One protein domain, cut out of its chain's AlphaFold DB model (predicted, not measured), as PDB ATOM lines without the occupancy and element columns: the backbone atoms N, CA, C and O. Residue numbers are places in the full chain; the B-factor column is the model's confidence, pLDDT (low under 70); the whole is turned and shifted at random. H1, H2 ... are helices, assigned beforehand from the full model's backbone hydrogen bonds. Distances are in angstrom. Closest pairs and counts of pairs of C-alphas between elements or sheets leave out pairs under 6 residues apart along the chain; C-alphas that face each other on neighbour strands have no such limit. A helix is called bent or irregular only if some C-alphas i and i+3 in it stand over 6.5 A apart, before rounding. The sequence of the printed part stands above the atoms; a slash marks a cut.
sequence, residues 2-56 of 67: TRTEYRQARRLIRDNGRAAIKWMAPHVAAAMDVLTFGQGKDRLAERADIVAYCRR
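AT A GLANCE: This is residues 2 to 56 of the 67 residues of an uncharacterized protein of Variovorax sp. PBL-H6 (UniProt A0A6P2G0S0). A small compact body of two helices, the sharply kinked H1 and H2 packed across it, has a helical arm, since residues 46 to 56 of H3 stick out from it. H1 turns by 135 degrees near residue 16, and its second stretch folds back toward H2, with Ile 21 close to Ala 29. The printed part has 55 residues with three named helices, H1, H2 and H3 in that order along the chain, and no named strand; its class is all helix. The whole is only just compact, close to loose, with a radius of gyration of the C-alphas of 11.7 A, and is elongated, its C-alphas spanning 35 by 22 by 20 A, where the arm makes the length.

IN THESE COORDINATES: H1, residues 3 to 23, begins with C-alpha 3 at (21.284, -8.448, 17.570) and measures 17.8 A from first to last C-alpha. With 21 residues it is the longest helix by residues. It is irregular: C-alphas 15 and 18 are 9.6 A apart, beside its kink near residue 16. H2, residues 26 to 36, begins with C-alpha 26 at (13.686, -3.909, 31.087) and measures 15.1 A. H3, residues 43 to 56, measures 19.8 A and ends with C-alpha 56 at (7.816, -19.064, -1.567).

HOW THE PARTS SIT: H1 and H2 touch, with 10 pairs of C-alphas within 8 A. Their closest C-alphas are those of Ile 21 and Ala 29, 5.2 A apart. Their lines stand about perpendicular, at 79 degrees, though the line of H1 is a rough one, and their centres are 9.4 A apart. H3 touches no helix: it is apart from H1 and apart from H2. In H2 and H3 every pair of O i and N i+4 is within hydrogen-bond range, while in H1 11 of 17 such pairs are.

THE WHOLE: The two C-alphas farthest apart are those of Pro 26 and Arg 56, at 36.5 A. Residues 46 to 56, which belong to H3, stand free; without them the body has 44 residues, spans 22 by 19 by 19 A and has a radius of gyration of 9.3 A. The link from H1 to H2, 2 residues, is tight, and the link from H2 to H3, 6 residues, is short; there is no long link. The printed part runs from residue 2 to residue 56 of a chain of 67 residues and has no cut. The mean pLDDT of the printed part is 90.4, and no printed residue is under 70.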
ATOM      1  N   THR A   2      21.099  -5.456  21.487       93.44
ATOM      2  CA  THR A   2      21.997  -6.126  20.549       93.44
ATOM      3  C   THR A   2      21.219  -7.046  19.604       93.44
ATOM      4  O   THR A   2      20.066  -7.411  19.845       93.44
ATOM      5  N   ARG A   3      21.869  -7.487  18.521       90.62
ATOM      6  CA  ARG A   3      21.284  -8.448  17.570       90.62
ATOM      7  C   ARG A   3      20.892  -9.773  18.235       90.62
ATOM      8  O   ARG A   3      19.901 -10.384  17.834       90.62
ATOM      9  N   THR A   4      21.676 -10.232  19.208       93.88
ATOM     10  CA  THR A   4      21.422 -11.489  19.926       93.88
ATOM     11  C   THR A   4      20.194 -11.365  20.818       93.88
ATOM     12  O   THR A   4      19.300 -12.205  20.721       93.88
ATOM     13  N   GLU A   5      20.102 -10.279  21.589       94.56
ATOM     14  CA  GLU A   5      18.939  -9.984  22.436       94.56
ATOM     15  C   GLU A   5      17.657  -9.892  21.607       94.56
ATOM     16  O   GLU A   5      16.668 -10.536  21.945       94.56
ATOM     17  N   TYR A   6      17.689  -9.187  20.470       93.62
ATOM     18  CA  TYR A   6      16.539  -9.095  19.565       93.62
ATOM     19  C   TYR A   6      16.066 -10.476  19.093       93.62
ATOM     20  O   TYR A   6      14.878 -10.792  19.140       93.62
ATOM     21  N   ARG A   7      16.994 -11.337  18.654       93.06
ATOM     22  CA  ARG A   7      16.659 -12.683  18.164       93.06
ATOM     23  C   ARG A   7      16.062 -13.564  19.254       93.06
ATOM     24  O   ARG A   7      15.079 -14.260  18.995       93.06
ATOM     25  N   GLN A   8      16.651 -13.543  20.447       94.88
ATOM     26  CA  GLN A   8      16.153 -14.300  21.594       94.88
ATOM     27  C   GLN A   8      14.771 -13.798  22.014       94.88
ATOM     28  O   GLN A   8      13.843 -14.597  22.118       94.88
ATOM     29  N   ALA A   9      14.603 -12.483  22.151       94.94
ATOM     30  CA  ALA A   9      13.335 -11.871  22.518       94.94
ATOM     31  C   ALA A   9      12.234 -12.150  21.486       94.94
ATOM     32  O   ALA A   9      11.115 -12.512  21.849       94.94
ATOM     33  N   ARG A  10      12.548 -12.065  20.188       92.81
ATOM     34  CA  ARG A  10      11.583 -12.351  19.120       92.81
ATOM     35  C   ARG A  10      11.175 -13.818  19.080       92.81
ATOM     36  O   ARG A  10      10.012 -14.110  18.819       92.81
ATOM     37  N   ARG A  11      12.106 -14.740  19.352       93.94
ATOM     38  CA  ARG A  11      11.778 -16.162  19.518       93.94
ATOM     39  C   ARG A  11      10.861 -16.369  20.720       93.94
ATOM     40  O   ARG A  11       9.827 -17.002  20.573       93.94
ATOM     41  N   LEU A  12      11.184 -15.753  21.853       95.19
ATOM     42  CA  LEU A  12      10.381 -15.859  23.067       95.19
ATOM     43  C   LEU A  12       8.944 -15.357  22.857       95.19
ATOM     44  O   LEU A  12       8.002 -16.028  23.270       95.19
ATOM     45  N   ILE A  13       8.773 -14.221  22.171       94.19
ATOM     46  CA  ILE A  13       7.450 -13.684  21.813       94.19
ATOM     47  C   ILE A  13       6.720 -14.594  20.827       94.19
ATOM     48  O   ILE A  13       5.519 -14.783  20.972       94.19
ATOM     49  N   ARG A  14       7.408 -15.165  19.832       90.75
ATOM     50  CA  ARG A  14       6.775 -16.106  18.895       90.75
ATOM     51  C   ARG A  14       6.187 -17.309  19.632       90.75
ATOM     52  O   ARG A  14       5.073 -17.711  19.327       90.75
ATOM     53  N   ASP A  15       6.929 -17.835  20.600       95.62
ATOM     54  CA  ASP A  15       6.573 -19.075  21.286       95.62
ATOM     55  C   ASP A  15       5.542 -18.844  22.416       95.62
ATOM     56  O   ASP A  15       4.787 -19.753  22.746       95.62
ATOM     57  N   ASN A  16       5.478 -17.638  23.004       95.38
ATOM     58  CA  ASN A  16       4.675 -17.360  24.214       95.38
ATOM     59  C   ASN A  16       3.726 -16.149  24.099       95.38
ATOM     60  O   ASN A  16       3.017 -15.809  25.050       95.38
ATOM     61  N   GLY A  17       3.725 -15.450  22.967       90.94
ATOM     62  CA  GLY A  17       2.947 -14.232  22.756       90.94
ATOM     63  C   GLY A  17       3.395 -13.056  23.632       90.94
ATOM     64  O   GLY A  17       4.538 -12.970  24.085       90.94
ATOM     65  N   ARG A  18       2.472 -12.118  23.887       91.44
ATOM     66  CA  ARG A  18       2.750 -10.865  24.617       91.44
ATOM     67  C   ARG A  18       3.241 -11.079  26.049       91.44
ATOM     68  O   ARG A  18       4.030 -10.280  26.550       91.44
ATOM     69  N   ALA A  19       2.833 -12.173  26.692       92.94
ATOM     70  CA  ALA A  19       3.249 -12.502  28.053       92.94
ATOM     71  C   ALA A  19       4.775 -12.642  28.197       92.94
ATOM     72  O   ALA A  19       5.289 -12.407  29.287       92.94
ATOM     73  N   ALA A  20       5.491 -12.955  27.111       94.50
ATOM     74  CA  ALA A  20       6.948 -13.059  27.071       94.50
ATOM     75  C   ALA A  20       7.685 -11.790  27.523       94.50
ATOM     76  O   ALA A  20       8.797 -11.880  28.036       94.50
ATOM     77  N   ILE A  21       7.087 -10.610  27.329       93.31
ATOM     78  CA  ILE A  21       7.739  -9.323  27.610       93.31
ATOM     79  C   ILE A  21       8.144  -9.207  29.081       93.31
ATOM     80  O   ILE A  21       9.218  -8.690  29.381       93.31
ATOM     81  N   LYS A  22       7.341  -9.760  29.999       94.31
ATOM     82  CA  LYS A  22       7.608  -9.706  31.445       94.31
ATOM     83  C   LYS A  22       8.851 -10.497  31.880       94.31
ATOM     84  O   LYS A  22       9.303 -10.336  33.005       94.31
ATOM     85  N   TRP A  23       9.370 -11.371  31.017       94.94
ATOM     86  CA  TRP A  23      10.550 -12.199  31.286       94.94
ATOM     87  C   TRP A  23      11.845 -11.602  30.722       94.94
ATOM     88  O   TRP A  23      12.915 -12.180  30.891       94.94
ATOM     89  N   MET A  24      11.760 -10.472  30.018       94.62
ATOM     90  CA  MET A  24      12.906  -9.834  29.379       94.62
ATOM     91  C   MET A  24      13.552  -8.798  30.301       94.62
ATOM     92  O   MET A  24      12.904  -8.225  31.174       94.62
ATOM     93  N   ALA A  25      14.828  -8.492  30.053       95.69
ATOM     94  CA  ALA A  25      15.469  -7.339  30.677       95.69
ATOM     95  C   ALA A  25      14.686  -6.048  30.345       95.69
ATOM     96  O   ALA A  25      14.224  -5.915  29.207       95.69
ATOM     97  N   PRO A  26      14.576  -5.064  31.262       95.44
ATOM     98  CA  PRO A  26      13.686  -3.909  31.087       95.44
ATOM     99  C   PRO A  26      13.894  -3.138  29.779       95.44
ATOM    100  O   PRO A  26      12.939  -2.780  29.094       95.44
ATOM    101  N   HIS A  27      15.151  -2.936  29.380       94.12
ATOM    102  CA  HIS A  27      15.485  -2.224  28.147       94.12
ATOM    103  C   HIS A  27      15.131  -3.021  26.872       94.12
ATOM    104  O   HIS A  27      14.848  -2.426  25.833       94.12
ATOM    105  N   VAL A  28      15.134  -4.359  26.938       95.00
ATOM    106  CA  VAL A  28      14.688  -5.242  25.847       95.00
ATOM    107  C   VAL A  28      13.166  -5.274  25.804       95.00
ATOM    108  O   VAL A  28      12.592  -5.119  24.731       95.00
ATOM    109  N   ALA A  29      12.516  -5.411  26.964       94.12
ATOM    110  CA  ALA A  29      11.064  -5.389  27.099       94.12
ATOM    111  C   ALA A  29      10.468  -4.113  26.489       94.12
ATOM    112  O   ALA A  29       9.588  -4.203  25.637       94.12
ATOM    113  N   ALA A  30      11.005  -2.943  26.849       92.88
ATOM    114  CA  ALA A  30      10.553  -1.658  26.319       92.88
ATOM    115  C   ALA A  30      10.707  -1.571  24.790       92.88
ATOM    116  O   ALA A  30       9.780  -1.165  24.092       92.88
ATOM    117  N   ALA A  31      11.856  -1.995  24.252       92.00
ATOM    118  CA  ALA A  31      12.085  -1.977  22.810       92.00
ATOM    119  C   ALA A  31      11.151  -2.945  22.065       92.00
ATOM    120  O   ALA A  31      10.583  -2.589  21.035       92.00
ATOM    121  N   MET A  32      10.971  -4.161  22.584       92.75
ATOM    122  CA  MET A  32      10.141  -5.181  21.947       92.75
ATOM    123  C   MET A  32       8.646  -4.886  22.057       92.75
ATOM    124  O   MET A  32       7.923  -5.202  21.114       92.75
ATOM    125  N   ASP A  33       8.180  -4.265  23.146       91.62
ATOM    126  CA  ASP A  33       6.788  -3.817  23.267       91.62
ATOM    127  C   ASP A  33       6.474  -2.772  22.190       91.62
ATOM    128  O   ASP A  33       5.525  -2.947  21.430       91.62
ATOM    129  N   VAL A  34       7.343  -1.768  22.015       89.88
ATOM    130  CA  VAL A  34       7.196  -0.749  20.958       89.88
ATOM    131  C   VAL A  34       7.226  -1.366  19.558       89.88
ATOM    132  O   VAL A  34       6.405  -0.995  18.721       89.88
ATOM    133  N   LEU A  35       8.150  -2.299  19.302       88.81
ATOM    134  CA  LEU A  35       8.331  -2.932  17.988       88.81
ATOM    135  C   LEU A  35       7.233  -3.939  17.621       88.81
ATOM    136  O   LEU A  35       7.013  -4.177  16.438       88.81
ATOM    137  N   THR A  36       6.608  -4.583  18.609       85.56
ATOM    138  CA  THR A  36       5.701  -5.719  18.362       85.56
ATOM    139  C   THR A  36       4.240  -5.391  18.652       85.56
ATOM    140  O   THR A  36       3.359  -5.908  17.971       85.56
ATOM    141  N   PHE A  37       3.974  -4.571  19.669       83.50
ATOM    142  CA  PHE A  37       2.618  -4.280  20.154       83.50
ATOM    143  C   PHE A  37       2.277  -2.785  20.155       83.50
ATOM    144  O   PHE A  37       1.109  -2.428  20.293       83.50
ATOM    145  N   GLY A  38       3.273  -1.908  20.011       82.12
ATOM    146  CA  GLY A  38       3.075  -0.482  19.787       82.12
ATOM    147  C   GLY A  38       2.768  -0.155  18.324       82.12
ATOM    148  O   GLY A  38       2.656  -1.027  17.470       82.12
ATOM    149  N   GLN A  39       2.696   1.141  18.013       76.56
ATOM    150  CA  GLN A  39       2.621   1.626  16.624       76.56
ATOM    151  C   GLN A  39       3.985   1.608  15.904       76.56
ATOM    152  O   GLN A  39       4.116   2.123  14.792       76.56
ATOM    153  N   GLY A  40       5.023   1.051  16.537       71.19
ATOM    154  CA  GLY A  40       6.343   0.919  15.938       71.19
ATOM    155  C   GLY A  40       6.335  -0.136  14.836       71.19
ATOM    156  O   GLY A  40       5.880  -1.257  15.040       71.19
ATOM    157  N   LYS A  41       6.875   0.207  13.664       78.69
ATOM    158  CA  LYS A  41       7.111  -0.772  12.597       78.69
ATOM    159  C   LYS A  41       8.425  -1.498  12.837       78.69
ATOM    160  O   LYS A  41       9.495  -0.887  12.759       78.69
ATOM    161  N   ASP A  42       8.362  -2.806  13.062       85.06
ATOM    162  CA  ASP A  42       9.553  -3.646  13.011       85.06
ATOM    163  C   ASP A  42       9.957  -3.927  11.558       85.06
ATOM    164  O   ASP A  42       9.579  -4.933  10.956       85.06
ATOM    165  N   ARG A  43      10.788  -3.033  11.014       83.88
ATOM    166  CA  ARG A  43      11.319  -3.145   9.647       83.88
ATOM    167  C   ARG A  43      12.132  -4.420   9.420       83.88
ATOM    168  O   ARG A  43      12.194  -4.909   8.298       83.88
ATOM    169  N   LEU A  44      12.780  -4.966  10.455       84.25
ATOM    170  CA  LEU A  44      13.549  -6.207  10.313       84.25
ATOM    171  C   LEU A  44      12.617  -7.401  10.134       84.25
ATOM    172  O   LEU A  44      12.909  -8.283   9.326       84.25
ATOM    173  N   ALA A  45      11.504  -7.412  10.865       85.38
ATOM    174  CA  ALA A  45      10.469  -8.418  10.701       85.38
ATOM    175  C   ALA A  45       9.751  -8.283   9.354       85.38
ATOM    176  O   ALA A  45       9.691  -9.267   8.625       85.38
ATOM    177  N   GLU A  46       9.324  -7.074   8.971       86.94
ATOM    178  CA  GLU A  46       8.699  -6.836   7.659       86.94
ATOM    179  C   GLU A  46       9.608  -7.302   6.514       86.94
ATOM    180  O   GLU A  46       9.170  -8.018   5.617       86.94
ATOM    181  N   ARG A  47      10.905  -6.966   6.559       86.88
ATOM    182  CA  ARG A  47      11.869  -7.452   5.560       86.88
ATOM    183  C   ARG A  47      11.973  -8.970   5.544       86.88
ATOM    184  O   ARG A  47      12.055  -9.557   4.468       86.88
ATOM    185  N   ALA A  48      12.009  -9.608   6.713       86.06
ATOM    186  CA  ALA A  48      12.061 -11.063   6.792       86.06
ATOM    187  C   ALA A  48      10.813 -11.701   6.163       86.06
ATOM    188  O   ALA A  48      10.950 -12.675   5.422       86.06
ATOM    189  N   ASP A  49       9.636 -11.115   6.388       87.38
ATOM    190  CA  ASP A  49       8.369 -11.580   5.824       87.38
ATOM    191  C   ASP A  49       8.324 -11.391   4.300       87.38
ATOM    192  O   ASP A  49       7.956 -12.321   3.582       87.38
ATOM    193  N   ILE A  50       8.789 -10.247   3.779       87.81
ATOM    194  CA  ILE A  50       8.906 -10.005   2.331       87.81
ATOM    195  C   ILE A  50       9.842 -11.032   1.685       87.81
ATOM    196  O   ILE A  50       9.499 -11.645   0.675       87.81
ATOM    197  N   VAL A  51      11.017 -11.269   2.274       88.75
ATOM    198  CA  VAL A  51      11.980 -12.247   1.746       88.75
ATOM    199  C   VAL A  51      11.403 -13.664   1.783       88.75
ATOM    200  O   VAL A  51      11.581 -14.422   0.827       88.75
ATOM    201  N   ALA A  52      10.702 -14.032   2.859       89.25
ATOM    202  CA  ALA A  52      10.048 -15.331   2.976       89.25
ATOM    203  C   ALA A  52       8.945 -15.507   1.921       89.25
ATOM    204  O   ALA A  52       8.870 -16.563   1.290       89.25
ATOM    205  N   TYR A  53       8.145 -14.465   1.689       89.56
ATOM    206  CA  TYR A  53       7.137 -14.426   0.634       89.56
ATOM    207  C   TYR A  53       7.767 -14.622  -0.746       89.56
ATOM    208  O   TYR A  53       7.423 -15.567  -1.450       89.56
ATOM    209  N   CYS A  54       8.751 -13.798  -1.110       91.81
ATOM    210  CA  CYS A  54       9.395 -13.888  -2.417       91.81
ATOM    211  C   CYS A  54      10.030 -15.260  -2.658       91.81
ATOM    212  O   CYS A  54       9.909 -15.810  -3.748       91.81
ATOM    213  N   ARG A  55      10.646 -15.854  -1.626       91.31
ATOM    214  CA  ARG A  55      11.194 -17.211  -1.709       91.31
ATOM    215  C   ARG A  55      10.114 -18.257  -1.993       91.31
ATOM    216  O   ARG A  55      10.375 -19.178  -2.760       91.31
ATOM    217  N   ARG A  56       8.940 -18.138  -1.369       93.44
ATOM    218  CA  ARG A  56       7.816 -19.064  -1.567       93.44
ATOM    219  C   ARG A  56       7.242 -18.971  -2.980       93.44
ATOM    220  O   ARG A  56       6.939 -19.999  -3.568       93.44
TER     221      ARG A  56